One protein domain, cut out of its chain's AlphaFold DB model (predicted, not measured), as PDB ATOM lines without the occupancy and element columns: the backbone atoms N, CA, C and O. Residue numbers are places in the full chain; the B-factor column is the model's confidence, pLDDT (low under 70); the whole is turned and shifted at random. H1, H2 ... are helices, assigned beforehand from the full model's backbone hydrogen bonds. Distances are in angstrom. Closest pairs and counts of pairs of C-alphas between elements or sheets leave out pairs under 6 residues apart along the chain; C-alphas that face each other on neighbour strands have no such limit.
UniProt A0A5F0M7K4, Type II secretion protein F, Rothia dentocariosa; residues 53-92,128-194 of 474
ATOM      1  N   PRO A  53       8.529  49.487  14.775       66.50
ATOM      2  CA  PRO A  53       7.902  48.295  15.322       66.50
ATOM      3  C   PRO A  53       8.150  47.123  14.364       66.50
ATOM      4  O   PRO A  53       8.181  47.341  13.141       66.50
ATOM      5  N   PRO A  54       8.417  45.922  14.893       69.56
ATOM      6  CA  PRO A  54       8.705  44.768  14.065       69.56
ATOM      7  C   PRO A  54       7.494  44.426  13.194       69.56
ATOM      8  O   PRO A  54       6.345  44.534  13.614       69.56
ATOM      9  N   THR A  55       7.746  44.080  11.934       72.94
ATOM     10  CA  THR A  55       6.668  43.697  11.005       72.94
ATOM     11  C   THR A  55       6.368  42.205  11.158       72.94
ATOM     12  O   THR A  55       7.286  41.433  11.405       72.94
ATOM     13  N   SER A  56       5.130  41.749  10.924       73.88
ATOM     14  CA  SER A  56       4.803  40.309  10.974       73.88
ATOM     15  C   SER A  56       5.756  39.433  10.146       73.88
ATOM     16  O   SER A  56       6.164  38.369  10.595       73.88
ATOM     17  N   THR A  57       6.158  39.890   8.957       79.25
ATOM     18  CA  THR A  57       7.105  39.172   8.087       79.25
ATOM     19  C   THR A  57       8.511  39.077   8.677       79.25
ATOM     20  O   THR A  57       9.181  38.073   8.480       79.25
ATOM     21  N   GLU A  58       8.952  40.105   9.405       82.56
ATOM     22  CA  GLU A  58      10.232  40.132  10.123       82.56
ATOM     23  C   GLU A  58      10.199  39.172  11.320       82.56
ATOM     24  O   GLU A  58      11.123  38.394  11.519       82.56
ATOM     25  N   MET A  59       9.106  39.174  12.086       80.62
ATOM     26  CA  MET A  59       8.960  38.347  13.288       80.62
ATOM     27  C   MET A  59       8.848  36.846  12.995       80.62
ATOM     28  O   MET A  59       9.226  36.038  13.835       80.62
ATOM     29  N   ARG A  60       8.370  36.459  11.804       87.00
ATOM     30  CA  ARG A  60       8.283  35.049  11.369       87.00
ATOM     31  C   ARG A  60       9.642  34.379  11.175       87.00
ATOM     32  O   ARG A  60       9.710  33.155  11.248       87.00
ATOM     33  N   LEU A  61      10.701  35.158  10.944       88.00
ATOM     34  CA  LEU A  61      12.031  34.635  10.630       88.00
ATOM     35  C   LEU A  61      12.603  33.766  11.760       88.00
ATOM     36  O   LEU A  61      13.131  32.690  11.497       88.00
ATOM     37  N   TRP A  62      12.456  34.198  13.016       90.19
ATOM     38  CA  TRP A  62      12.993  33.483  14.178       90.19
ATOM     39  C   TRP A  62      12.344  32.112  14.403       90.19
ATOM     40  O   TRP A  62      13.074  31.119  14.409       90.19
ATOM     41  N   PRO A  63      11.008  31.991  14.538       90.19
ATOM     42  CA  PRO A  63      10.395  30.678  14.691       90.19
ATOM     43  C   PRO A  63      10.659  29.745  13.508       90.19
ATOM     44  O   PRO A  63      10.860  28.546  13.703       90.19
ATOM     45  N   GLN A  64      10.720  30.282  12.286       89.25
ATOM     46  CA  GLN A  64      11.031  29.495  11.095       89.25
ATOM     47  C   GLN A  64      12.462  28.940  11.132       89.25
ATOM     48  O   GLN A  64      12.658  27.743  10.896       89.25
ATOM     49  N   ALA A  65      13.441  29.770  11.506       90.06
ATOM     50  CA  ALA A  65      14.818  29.337  11.709       90.06
ATOM     51  C   ALA A  65      14.903  28.267  12.811       90.06
ATOM     52  O   ALA A  65      15.449  27.188  12.586       90.06
ATOM     53  N   LEU A  66      14.280  28.490  13.971       91.19
ATOM     54  CA  LEU A  66      14.302  27.536  15.086       91.19
ATOM     55  C   LEU A  66      13.647  26.190  14.733       91.19
ATOM     56  O   LEU A  66      14.210  25.137  15.041       91.19
ATOM     57  N   ARG A  67      12.503  26.193  14.030       89.50
ATOM     58  CA  ARG A  67      11.882  24.959  13.513       89.50
ATOM     59  C   ARG A  67      12.792  24.234  12.535       89.50
ATOM     60  O   ARG A  67      12.844  23.007  12.566       89.50
ATOM     61  N   GLY A  68      13.486  24.975  11.673       88.75
ATOM     62  CA  GLY A  68      14.445  24.402  10.739       88.75
ATOM     63  C   GLY A  68      15.552  23.640  11.463       88.75
ATOM     64  O   GLY A  68      15.742  22.467  11.165       88.75
ATOM     65  N   ILE A  69      16.189  24.266  12.464       90.44
ATOM     66  CA  ILE A  69      17.250  23.646  13.282       90.44
ATOM     67  C   ILE A  69      16.707  22.439  14.060       90.44
ATOM     68  O   ILE A  69      17.319  21.374  14.087       90.44
ATOM     69  N   SER A  70      15.540  22.581  14.692       90.81
ATOM     70  CA  SER A  70      14.906  21.498  15.452       90.81
ATOM     71  C   SER A  70      14.605  20.277  14.572       90.81
ATOM     72  O   SER A  70      14.892  19.151  14.970       90.81
ATOM     73  N   ALA A  71      14.079  20.485  13.361       88.44
ATOM     74  CA  ALA A  71      13.737  19.401  12.439       88.44
ATOM     75  C   ALA A  71      14.968  18.618  11.958       88.44
ATOM     76  O   ALA A  71      14.907  17.399  11.839       88.44
ATOM     77  N   THR A  72      16.081  19.304  11.701       88.44
ATOM     78  CA  THR A  72      17.341  18.662  11.299       88.44
ATOM     79  C   THR A  72      17.986  17.890  12.448       88.44
ATOM     80  O   THR A  72      18.474  16.785  12.236       88.44
ATOM     81  N   LEU A  73      17.922  18.415  13.676       89.06
ATOM     82  CA  LEU A  73      18.408  17.695  14.858       89.06
ATOM     83  C   LEU A  73      17.574  16.436  15.142       89.06
ATOM     84  O   LEU A  73      18.131  15.398  15.477       89.06
ATOM     85  N   ASP A  74      16.249  16.493  14.962       87.69
ATOM     86  CA  ASP A  74      15.379  15.310  15.085       87.69
ATOM     87  C   ASP A  74      15.653  14.253  14.004       87.69
ATOM     88  O   ASP A  74      15.413  13.068  14.226       87.69
ATOM     89  N   ALA A  75      16.187  14.661  12.848       88.19
ATOM     90  CA  ALA A  75      16.664  13.741  11.819       88.19
ATOM     91  C   ALA A  75      18.012  13.077  12.178       88.19
ATOM     92  O   ALA A  75      18.515  12.267  11.401       88.19
ATOM     93  N   GLY A  76      18.592  13.397  13.341       84.56
ATOM     94  CA  GLY A  76      19.865  12.854  13.820       84.56
ATOM     95  C   GLY A  76      21.102  13.547  13.248       84.56
ATOM     96  O   GLY A  76      22.210  13.053  13.445       84.56
ATOM     97  N   LEU A  77      20.926  14.670  12.545       86.56
ATOM     98  CA  LEU A  77      22.028  15.459  12.000       86.56
ATOM     99  C   LEU A  77      22.688  16.314  13.085       86.56
ATOM    100  O   LEU A  77      22.074  16.661  14.098       86.56
ATOM    101  N   SER A  78      23.948  16.675  12.855       85.75
ATOM    102  CA  SER A  78      24.711  17.536  13.763       85.75
ATOM    103  C   SER A  78      24.169  18.976  13.756       85.75
ATOM    104  O   SER A  78      23.510  19.412  12.806       85.75
ATOM    105  N   LEU A  79      24.456  19.759  14.802       83.94
ATOM    106  CA  LEU A  79      24.021  21.161  14.883       83.94
ATOM    107  C   LEU A  79      24.643  22.017  13.747       83.94
ATOM    108  O   LEU A  79      24.046  22.992  13.284       83.94
ATOM    109  N   ARG A  80      25.782  21.597  13.198       84.69
ATOM    110  CA  ARG A  80      26.490  22.227  12.082       84.69
ATOM    111  C   ARG A  80      25.760  21.984  10.774       84.69
ATOM    112  O   ARG A  80      25.633  22.884   9.950       84.69
ATOM    113  N   GLU A  81      25.278  20.765  10.580       85.19
ATOM    114  CA  GLU A  81      24.470  20.404   9.416       85.19
ATOM    115  C   GLU A  81      23.118  21.117   9.484       85.19
ATOM    116  O   GLU A  81      22.683  21.709   8.499       85.19
ATOM    117  N   ALA A  82      22.526  21.176  10.680       84.06
ATOM    118  CA  ALA A  82      21.309  21.923  10.960       84.06
ATOM    119  C   ALA A  82      21.431  23.419  10.625       84.06
ATOM    120  O   ALA A  82      20.559  23.982   9.960       84.06
ATOM    121  N   THR A  83      22.508  24.074  11.066       85.38
ATOM    122  CA  THR A  83      22.758  25.503  10.802       85.38
ATOM    123  C   THR A  83      23.056  25.769   9.323       85.38
ATOM    124  O   THR A  83      22.539  26.739   8.761       85.38
ATOM    125  N   ALA A  84      23.810  24.885   8.658       84.81
ATOM    126  CA  ALA A  84      24.090  24.974   7.226       84.81
ATOM    127  C   ALA A  84      22.826  24.797   6.368       84.81
ATOM    128  O   ALA A  84      22.586  25.585   5.451       84.81
ATOM    129  N   GLU A  85      21.982  23.808   6.675       83.94
ATOM    130  CA  GLU A  85      20.734  23.579   5.945       83.94
ATOM    131  C   GLU A  85      19.754  24.743   6.140       83.94
ATOM    132  O   GLU A  85      19.135  25.201   5.175       83.94
ATOM    133  N   ASN A  86      19.662  25.292   7.356       82.94
ATOM    134  CA  ASN A  86      18.807  26.446   7.643       82.94
ATOM    135  C   ASN A  86      19.117  27.645   6.737       82.94
ATOM    136  O   ASN A  86      18.211  28.236   6.146       82.94
ATOM    137  N   ARG A  87      20.411  27.926   6.543       77.56
ATOM    138  CA  ARG A  87      20.898  28.987   5.654       77.56
ATOM    139  C   ARG A  87      20.455  28.783   4.205       77.56
ATOM    140  O   ARG A  87      20.115  29.744   3.522       77.56
ATOM    141  N   THR A  88      20.410  27.537   3.729       72.69
ATOM    142  CA  THR A  88      19.940  27.241   2.363       72.69
ATOM    143  C   THR A  88      18.428  27.394   2.205       72.69
ATOM    144  O   THR A  88      17.964  27.781   1.133       72.69
ATOM    145  N   ARG A  89      17.649  27.152   3.270       68.25
ATOM    146  CA  ARG A  89      16.193  27.359   3.260       68.25
ATOM    147  C   ARG A  89      15.825  28.843   3.215       68.25
ATOM    148  O   ARG A  89      14.724  29.166   2.769       68.25
ATOM    149  N   HIS A  90      16.692  29.741   3.691       59.72
ATOM    150  CA  HIS A  90      16.483  31.197   3.695       59.72
ATOM    151  C   HIS A  90      17.643  31.899   2.981       59.72
ATOM    152  O   HIS A  90      18.479  32.521   3.634       59.72
ATOM    153  N   PRO A  91      17.722  31.815   1.639       48.81
ATOM    154  CA  PRO A  91      18.818  32.432   0.911       48.81
ATOM    155  C   PRO A  91      18.835  33.948   1.163       48.81
ATOM    156  O   PRO A  91      17.772  34.584   1.136       48.81
ATOM    157  N   PRO A  92      20.019  34.555   1.360       45.47
ATOM    158  CA  PRO A  92      20.136  35.994   1.528       45.47
ATOM    159  C   PRO A  92      19.553  36.702   0.294       45.47
ATOM    160  O   PRO A  92      20.062  36.604  -0.822       45.47
ATOM    161  N   HIS A 128       6.494  56.502   0.808       57.81
ATOM    162  CA  HIS A 128       6.457  55.057   0.561       57.81
ATOM    163  C   HIS A 128       7.833  54.479   0.205       57.81
ATOM    164  O   HIS A 128       8.168  53.381   0.640       57.81
ATOM    165  N   ARG A 129       8.662  55.222  -0.545       58.50
ATOM    166  CA  ARG A 129      10.065  54.845  -0.803       58.50
ATOM    167  C   ARG A 129      10.896  54.904   0.477       58.50
ATOM    168  O   ARG A 129      11.670  53.991   0.753       58.50
ATOM    169  N   LEU A 130      10.703  55.940   1.295       57.50
ATOM    170  CA  LEU A 130      11.394  56.093   2.574       57.50
ATOM    171  C   LEU A 130      10.980  55.013   3.585       57.50
ATOM    172  O   LEU A 130      11.856  54.420   4.210       57.50
ATOM    173  N   THR A 131       9.688  54.711   3.732       57.91
ATOM    174  CA  THR A 131       9.184  53.674   4.651       57.91
ATOM    175  C   THR A 131       9.478  52.266   4.147       57.91
ATOM    176  O   THR A 131       9.893  51.428   4.947       57.91
ATOM    177  N   GLY A 132       9.371  52.020   2.838       61.00
ATOM    178  CA  GLY A 132       9.790  50.769   2.201       61.00
ATOM    179  C   GLY A 132      11.268  50.480   2.459       61.00
ATOM    180  O   GLY A 132      11.601  49.418   2.971       61.00
ATOM    181  N   SER A 133      12.141  51.476   2.270       71.56
ATOM    182  CA  SER A 133      13.576  51.337   2.572       71.56
ATOM    183  C   SER A 133      13.878  51.062   4.050       71.56
ATOM    184  O   SER A 133      14.948  50.548   4.371       71.56
ATOM    185  N   ARG A 134      12.990  51.461   4.976       71.12
ATOM    186  CA  ARG A 134      13.162  51.227   6.419       71.12
ATOM    187  C   ARG A 134      12.720  49.822   6.811       71.12
ATOM    188  O   ARG A 134      13.468  49.160   7.516       71.12
ATOM    189  N   ARG A 135      11.556  49.369   6.334       72.19
ATOM    190  CA  ARG A 135      11.068  47.999   6.575       72.19
ATOM    191  C   ARG A 135      12.012  46.960   5.991       72.19
ATOM    192  O   ARG A 135      12.376  46.016   6.674       72.19
ATOM    193  N   GLU A 136      12.485  47.212   4.778       77.50
ATOM    194  CA  GLU A 136      13.457  46.355   4.108       77.50
ATOM    195  C   GLU A 136      14.783  46.261   4.879       77.50
ATOM    196  O   GLU A 136      15.385  45.197   4.984       77.50
ATOM    197  N   ARG A 137      15.237  47.376   5.468       79.56
ATOM    198  CA  ARG A 137      16.414  47.374   6.347       79.56
ATOM    199  C   ARG A 137      16.171  46.620   7.651       79.56
ATOM    200  O   ARG A 137      17.084  45.941   8.095       79.56
ATOM    201  N   ALA A 138      14.992  46.748   8.258       78.25
ATOM    202  CA  ALA A 138      14.658  46.034   9.490       78.25
ATOM    203  C   ALA A 138      14.606  44.515   9.263       78.25
ATOM    204  O   ALA A 138      15.212  43.772  10.026       78.25
ATOM    205  N   TYR A 139      13.983  44.074   8.166       83.69
ATOM    206  CA  TYR A 139      13.970  42.670   7.753       83.69
ATOM    207  C   TYR A 139      15.388  42.122   7.552       83.69
ATOM    208  O   TYR A 139      15.744  41.108   8.145       83.69
ATOM    209  N   ARG A 140      16.230  42.844   6.794       83.75
ATOM    210  CA  ARG A 140      17.637  42.465   6.599       83.75
ATOM    211  C   ARG A 140      18.438  42.443   7.896       83.75
ATOM    212  O   ARG A 140      19.234  41.544   8.083       83.75
ATOM    213  N   GLN A 141      18.207  43.382   8.814       86.25
ATOM    214  CA  GLN A 141      18.858  43.354  10.128       86.25
ATOM    215  C   GLN A 141      18.474  42.115  10.940       86.25
ATOM    216  O   GLN A 141      19.334  41.556  11.601       86.25
ATOM    217  N   THR A 142      17.212  41.682  10.889       86.81
ATOM    218  CA  THR A 142      16.796  40.435  11.543       86.81
ATOM    219  C   THR A 142      17.403  39.206  10.875       86.81
ATOM    220  O   THR A 142      17.802  38.292  11.585       86.81
ATOM    221  N   GLN A 143      17.502  39.175   9.542       86.50
ATOM    222  CA  GLN A 143      18.236  38.108   8.854       86.50
ATOM    223  C   GLN A 143      19.710  38.082   9.268       86.50
ATOM    224  O   GLN A 143      20.183  37.029   9.670       86.50
ATOM    225  N   ASP A 144      20.390  39.233   9.261       87.62
ATOM    226  CA  ASP A 144      21.785  39.343   9.702       87.62
ATOM    227  C   ASP A 144      21.959  38.835  11.150       87.62
ATOM    228  O   ASP A 144      22.912  38.116  11.431       87.62
ATOM    229  N   ASP A 145      21.035  39.182  12.061       90.00
ATOM    230  CA  ASP A 145      21.058  38.725  13.460       90.00
ATOM    231  C   ASP A 145      20.910  37.183  13.555       90.00
ATOM    232  O   ASP A 145      21.543  36.549  14.402       90.00
ATOM    233  N   ILE A 146      20.096  36.563  12.687       89.75
ATOM    234  CA  ILE A 146      19.938  35.099  12.612       89.75
ATOM    235  C   ILE A 146      21.189  34.452  12.010       89.75
ATOM    236  O   ILE A 146      21.669  33.454  12.539       89.75
ATOM    237  N   ASP A 147      21.740  35.009  10.936       88.56
ATOM    238  CA  ASP A 147      22.945  34.479  10.297       88.56
ATOM    239  C   ASP A 147      24.151  34.517  11.246       88.56
ATOM    240  O   ASP A 147      24.877  33.527  11.350       88.56
ATOM    241  N   GLU A 148      24.315  35.609  11.999       89.62
ATOM    242  CA  GLU A 148      25.354  35.753  13.027       89.62
ATOM    243  C   GLU A 148      25.193  34.716  14.151       89.62
ATOM    244  O   GLU A 148      26.179  34.148  14.638       89.62
ATOM    245  N   LEU A 149      23.950  34.415  14.534       91.00
ATOM    246  CA  LEU A 149      23.648  33.336  15.467       91.00
ATOM    247  C   LEU A 149      24.040  31.968  14.891       91.00
ATOM    248  O   LEU A 149      24.745  31.213  15.561       91.00
ATOM    249  N   LEU A 150      23.618  31.646  13.665       89.62
ATOM    250  CA  LEU A 150      23.938  30.373  13.013       89.62
ATOM    251  C   LEU A 150      25.457  30.179  12.870       89.62
ATOM    252  O   LEU A 150      25.962  29.094  13.154       89.62
ATOM    253  N   ASP A 151      26.195  31.230  12.501       87.81
ATOM    254  CA  ASP A 151      27.663  31.211  12.428       87.81
ATOM    255  C   ASP A 151      28.317  30.992  13.792       87.81
ATOM    256  O   ASP A 151      29.369  30.361  13.897       87.81
ATOM    257  N   THR A 152      27.728  31.530  14.855       88.62
ATOM    258  CA  THR A 152      28.238  31.332  16.213       88.62
ATOM    259  C   THR A 152      27.995  29.901  16.671       88.62
ATOM    260  O   THR A 152      28.945  29.237  17.069       88.62
ATOM    261  N   LEU A 153      26.780  29.372  16.497       87.38
ATOM    262  CA  LEU A 153      26.464  27.973  16.803       87.38
ATOM    263  C   LEU A 153      27.391  26.991  16.071       87.38
ATOM    264  O   LEU A 153      27.950  26.089  16.690       87.38
ATOM    265  N   ALA A 154      27.602  27.199  14.767       85.75
ATOM    266  CA  ALA A 154      28.458  26.336  13.958       85.75
ATOM    267  C   ALA A 154      29.939  26.395  14.374       85.75
ATOM    268  O   ALA A 154      30.634  25.380  14.309       85.75
ATOM    269  N   ARG A 155      30.439  27.570  14.785       85.44
ATOM    270  CA  ARG A 155      31.819  27.733  15.276       85.44
ATOM    271  C   ARG A 155      32.028  27.073  16.635       85.44
ATOM    272  O   ARG A 155      33.036  26.402  16.826       85.44
ATOM    273  N   GLU A 156      31.089  27.244  17.557       85.88
ATOM    274  CA  GLU A 156      31.198  26.704  18.916       85.88
ATOM    275  C   GLU A 156      31.181  25.171  18.923       85.88
ATOM    276  O   GLU A 156      32.001  24.554  19.599       85.88
ATOM    277  N   GLU A 157      30.341  24.545  18.092       83.12
ATOM    278  CA  GLU A 157      30.325  23.085  17.932       83.12
ATOM    279  C   GLU A 157      31.644  22.546  17.356       83.12
ATOM    280  O   GLU A 157      32.134  21.518  17.816       83.12
ATOM    281  N   GLN A 158      32.262  23.243  16.390       83.06
ATOM    282  CA  GLN A 158      33.570  22.845  15.841       83.06
ATOM    283  C   GLN A 158      34.678  22.871  16.891       83.06
ATOM    284  O   GLN A 158      35.603  22.061  16.840       83.06
ATOM    285  N   LEU A 159      34.597  23.824  17.814       82.06
ATOM    286  CA  LEU A 159      35.572  24.000  18.879       82.06
ATOM    287  C   LEU A 159      35.258  23.140  20.115       82.06
ATOM    288  O   LEU A 159      36.091  23.057  21.016       82.06
ATOM    289  N   GLY A 160      34.088  22.491  20.161       76.62
ATOM    290  CA  GLY A 160      33.632  21.698  21.303       76.62
ATOM    291  C   GLY A 160      33.284  22.538  22.538       76.62
ATOM    292  O   GLY A 160      33.333  22.023  23.654       76.62
ATOM    293  N   PHE A 161      32.969  23.825  22.360       73.50
ATOM    294  CA  PHE A 161      32.591  24.725  23.451       73.50
ATOM    295  C   PHE A 161      31.080  24.706  23.728       73.50
ATOM    296  O   PHE A 161      30.262  24.356  22.879       73.50
ATOM    297  N   ALA A 162      30.721  25.114  24.949       77.62
ATOM    298  CA  ALA A 162      29.346  25.310  25.392       77.62
ATOM    299  C   ALA A 162      28.755  26.595  24.770       77.62
ATOM    300  O   ALA A 162      28.888  27.698  25.323       77.62
ATOM    301  N   ALA A 163      28.100  26.436  23.617       79.75
ATOM    302  CA  ALA A 163      27.463  27.491  22.832       79.75
ATOM    303  C   ALA A 163      26.481  28.355  23.649       79.75
ATOM    304  O   ALA A 163      26.304  29.544  23.378       79.75
ATOM    305  N   GLY A 164      25.853  27.799  24.685       78.06
ATOM    306  CA  GLY A 164      24.895  28.517  25.519       78.06
ATOM    307  C   GLY A 164      25.470  29.738  26.255       78.06
ATOM    308  O   GLY A 164      24.731  30.687  26.545       78.06
ATOM    309  N   THR A 165      26.773  29.748  26.557       75.81
ATOM    310  CA  THR A 165      27.443  30.874  27.239       75.81
ATOM    311  C   THR A 165      27.874  31.972  26.270       75.81
ATOM    312  O   THR A 165      27.698  33.156  26.559       75.81
ATOM    313  N   THR A 166      28.369  31.594  25.092       80.12
ATOM    314  CA  THR A 166      28.831  32.520  24.051       80.12
ATOM    315  C   THR A 166      27.674  33.247  23.376       80.12
ATOM    316  O   THR A 166      27.777  34.444  23.102       80.12
ATOM    317  N   LEU A 167      26.519  32.590  23.228       80.00
ATOM    318  CA  LEU A 167      25.282  33.232  22.769       80.00
ATOM    319  C   LEU A 167      24.800  34.352  23.692       80.00
ATOM    320  O   LEU A 167      24.256  35.340  23.209       80.00
ATOM    321  N   GLY A 168      25.024  34.239  25.005       69.25
ATOM    322  CA  GLY A 168      24.673  35.294  25.961       69.25
ATOM    323  C   GLY A 168      25.447  36.600  25.736       69.25
ATOM    324  O   GLY A 168      25.002  37.661  26.167       69.25
ATOM    325  N   ALA A 169      26.582  36.537  25.033       71.00
ATOM    326  CA  ALA A 169      27.387  37.697  24.661       71.00
ATOM    327  C   ALA A 169      27.033  38.272  23.273       71.00
ATOM    328  O   ALA A 169      27.501  39.365  22.933       71.00
ATOM    329  N   LEU A 170      26.208  37.582  22.473       81.19
ATOM    330  CA  LEU A 170      25.799  38.079  21.161       81.19
ATOM    331  C   LEU A 170      24.906  39.311  21.301       81.19
ATOM    332  O   LEU A 170      23.880  39.321  21.980       81.19
ATOM    333  N   SER A 171      25.295  40.373  20.604       75.75
ATOM    334  CA  SER A 171      24.562  41.633  20.584       75.75
ATOM    335  C   SER A 171      23.712  41.723  19.320       75.75
ATOM    336  O   SER A 171      24.186  42.207  18.297       75.75
ATOM    337  N   ALA A 172      22.445  41.309  19.390       82.31
ATOM    338  CA  ALA A 172      21.519  41.502  18.271       82.31
ATOM    339  C   ALA A 172      21.182  42.985  18.045       82.31
ATOM    340  O   ALA A 172      21.027  43.778  18.985       82.31
ATOM    341  N   ARG A 173      21.019  43.352  16.772       82.31
ATOM    342  CA  ARG A 173      20.701  44.716  16.334       82.31
ATOM    343  C   ARG A 173      19.241  45.063  16.605       82.31
ATOM    344  O   ARG A 173      18.928  46.231  16.862       82.31
ATOM    345  N   ARG A 174      18.338  44.079  16.539       81.25
ATOM    346  CA  ARG A 174      16.901  44.250  16.809       81.25
ATOM    347  C   ARG A 174      16.544  43.820  18.230       81.25
ATOM    348  O   ARG A 174      17.060  42.841  18.758       81.25
ATOM    349  N   ALA A 175      15.616  44.553  18.853       80.06
ATOM    350  CA  ALA A 175      15.201  44.294  20.232       80.06
ATOM    351  C   ALA A 175      14.597  42.891  20.411       80.06
ATOM    352  O   ALA A 175      15.078  42.162  21.271       80.06
ATOM    353  N   HIS A 176      13.651  42.498  19.547       79.50
ATOM    354  CA  HIS A 176      13.045  41.154  19.562       79.50
ATOM    355  C   HIS A 176      14.075  40.042  19.327       79.50
ATOM    356  O   HIS A 176      13.979  38.966  19.898       79.50
ATOM    357  N   SER A 177      15.114  40.309  18.532       86.19
ATOM    358  CA  SER A 177      16.146  39.315  18.227       86.19
ATOM    359  C   SER A 177      17.027  39.044  19.445       86.19
ATOM    360  O   SER A 177      17.371  37.897  19.696       86.19
ATOM    361  N   ARG A 178      17.302  40.060  20.279       85.88
ATOM    362  CA  ARG A 178      17.993  39.866  21.569       85.88
ATOM    363  C   ARG A 178      17.210  38.955  22.510       85.88
ATOM    364  O   ARG A 178      17.805  38.116  23.174       85.88
ATOM    365  N   GLU A 179      15.891  39.107  22.551       82.62
ATOM    366  CA  GLU A 179      15.016  38.264  23.367       82.62
ATOM    367  C   GLU A 179      15.037  36.806  22.889       82.62
ATOM    368  O   GLU A 179      15.252  35.896  23.685       82.62
ATOM    369  N   ARG A 180      14.927  36.577  21.574       87.75
ATOM    370  CA  ARG A 180      14.996  35.222  21.002       87.75
ATOM    371  C   ARG A 180      16.363  34.562  21.211       87.75
ATOM    372  O   ARG A 180      16.424  33.379  21.537       87.75
ATOM    373  N   ILE A 181      17.459  35.318  21.085       89.38
ATOM    374  CA  ILE A 181      18.818  34.833  21.386       89.38
ATOM    375  C   ILE A 181      18.945  34.452  22.863       89.38
ATOM    376  O   ILE A 181      19.534  33.421  23.178       89.38
ATOM    377  N   ARG A 182      18.370  35.251  23.765       86.69
ATOM    378  CA  ARG A 182      18.374  34.992  25.208       86.69
ATOM    379  C   ARG A 182      17.666  33.679  25.553       86.69
ATOM    380  O   ARG A 182      18.233  32.834  26.241       86.69
ATOM    381  N   GLU A 183      16.462  33.470  25.025       87.31
ATOM    382  CA  GLU A 183      15.711  32.219  25.206       87.31
ATOM    383  C   GLU A 183      16.450  31.003  24.647       87.31
ATOM    384  O   GLU A 183      16.502  29.948  25.281       87.31
ATOM    385  N   LEU A 184      17.056  31.154  23.471       89.19
ATOM    386  CA  LEU A 184      17.859  30.112  22.847       89.19
ATOM    387  C   LEU A 184      19.109  29.786  23.677       89.19
ATOM    388  O   LEU A 184      19.424  28.613  23.878       89.19
ATOM    389  N   GLY A 185      19.785  30.805  24.208       89.31
ATOM    390  CA  GLY A 185      20.900  30.641  25.135       89.31
ATOM    391  C   GLY A 185      20.488  29.855  26.378       89.31
ATOM    392  O   GLY A 185      21.196  28.931  26.775       89.31
ATOM    393  N   LEU A 186      19.313  30.146  26.948       88.94
ATOM    394  CA  LEU A 186      18.765  29.377  28.067       88.94
ATOM    395  C   LEU A 186      18.519  27.908  27.689       88.94
ATOM    396  O   LEU A 186      18.927  27.017  28.436       88.94
ATOM    397  N   CYS A 187      17.904  27.649  26.528       89.94
ATOM    398  CA  CYS A 187      17.690  26.288  26.026       89.94
ATOM    399  C   CYS A 187      19.019  25.528  25.929       89.94
ATOM    400  O   CYS A 187      19.143  24.422  26.449       89.94
ATOM    401  N   LEU A 188      20.030  26.127  25.298       89.56
ATOM    402  CA  LEU A 188      21.333  25.496  25.100       89.56
ATOM    403  C   LEU A 188      22.052  25.228  26.418       89.56
ATOM    404  O   LEU A 188      22.421  24.084  26.654       89.56
ATOM    405  N   ARG A 189      22.138  26.206  27.328       89.44
ATOM    406  CA  ARG A 189      22.776  26.006  28.644       89.44
ATOM    407  C   ARG A 189      22.095  24.908  29.461       89.44
ATOM    408  O   ARG A 189      22.767  24.130  30.141       89.44
ATOM    409  N   MET A 190      20.765  24.818  29.395       88.75
ATOM    410  CA  MET A 190      20.040  23.736  30.061       88.75
ATOM    411  C   MET A 190      20.354  22.374  29.447       88.75
ATOM    412  O   MET A 190      20.552  21.428  30.199       88.75
ATOM    413  N   ASN A 191      20.440  22.248  28.120       88.44
ATOM    414  CA  ASN A 191      20.786  20.970  27.487       88.44
ATOM    415  C   ASN A 191      22.264  20.604  27.668       88.44
ATOM    416  O   ASN A 191      22.566  19.450  27.936       88.44
ATOM    417  N   GLU A 192      23.184  21.563  27.590       87.12
ATOM    418  CA  GLU A 192      24.625  21.346  27.785       87.12
ATOM    419  C   GLU A 192      24.942  20.822  29.190       87.12
ATOM    420  O   GLU A 192      25.821  19.981  29.360       87.12
ATOM    421  N   THR A 193      24.200  21.275  30.204       81.19
ATOM    422  CA  THR A 193      24.392  20.834  31.596       81.19
ATOM    423  C   THR A 193      23.765  19.476  31.912       81.19
ATOM    424  O   THR A 193      24.105  18.879  32.932       81.19
ATOM    425  N   THR A 194      22.848  18.986  31.077       82.81
ATOM    426  CA  THR A 194      21.993  17.826  31.392       82.81
ATOM    427  C   THR A 194      22.031  16.711  30.350       82.81
ATOM    428  O   THR A 194      21.611  15.596  30.645       82.81
TER     429      THR A 194
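AT A GLANCE: This is residues 53 to 92 and 128 to 194 of the 474 residues of the protein "Type II secretion protein F" of Rothia dentocariosa (UniProt A0A5F0M7K4). Look first for one long helix, H4, with H2 and H3 along one side of its later part and H6, with the short H5, along another; the first residues of H4, 128 to 134, stick out free beyond them. H2, H4 and H6 run the same way at shallow tilts, H3 comes back the opposite way, and the short H1 packs on H4 before H2 begins. The printed part has 107 residues with six named helices, in the order H1 to H6 along the chain, and no named strand; its class is all helix. It is compact, with a radius of gyration of the C-alphas of 14.4 A, yet elongated in outline, spanning 50 by 26 by 20 A.

IN THESE COORDINATES: Find C-alpha 128 at (6.457, 55.057, 0.561); from there H4, residues 128 to 159, runs 46.3 A to C-alpha 159 at (35.572, 24.000, 18.879). Before it in the chain come H1, residues 56 to 59, H2, residues 61 to 74 and 20.1 A long, and H3, residues 79 to 89 and 15.3 A long. After it come H5, residues 163 to 167, and H6, residues 175 to 194, which runs 29.5 A to C-alpha 194 at (21.993, 17.826, 31.392).

HOW THE PARTS SIT: Start at the hub, H4, which touches the five other helices. Its residues 147 to 157 alone touch H3, with Arg 80 and Ala 154 the closest C-alphas at 4.9 A, at a shallow tilt of 24 degrees, opposite ways. H2, with residues 61 to 65 alone, touches H4 at a shallow tilt of 27 degrees, the same way; the closest C-alphas, Trp 62 and Ile 146, are 7.3 A apart. H2 and H3 touch at a steep tilt of 48 degrees, opposite ways, with C-alphas 69 and 82 closest at 5.0 A. H6, with residues 177 to 181 alone, touches H4 at a shallow tilt of 16 degrees, the same way, closest at C-alphas 142 and 177, 6.8 A. H5 touches H6, closest at C-alphas 164 and 189, 4.5 A. H1 touches H4 at C-alphas 58 and 139, 5.1 A. H3 and H6 are apart. In H2 to H6 every O i to N i+4 pair is within hydrogen-bond range; H1 is too short for such a pair.

THE WHOLE: The two C-alphas farthest apart, those of His 128 and Thr 194, are 50.8 A from each other. Residues 93 to 127 are not printed, and C-alphas 92 and 128 stand 23.5 A apart across this cut. Of the links that are printed whole, none is long. Look for pLDDT under 70 at residues 53 to 54, 89 to 92, 128 to 132 and 168; the mean of the printed part is 81.5.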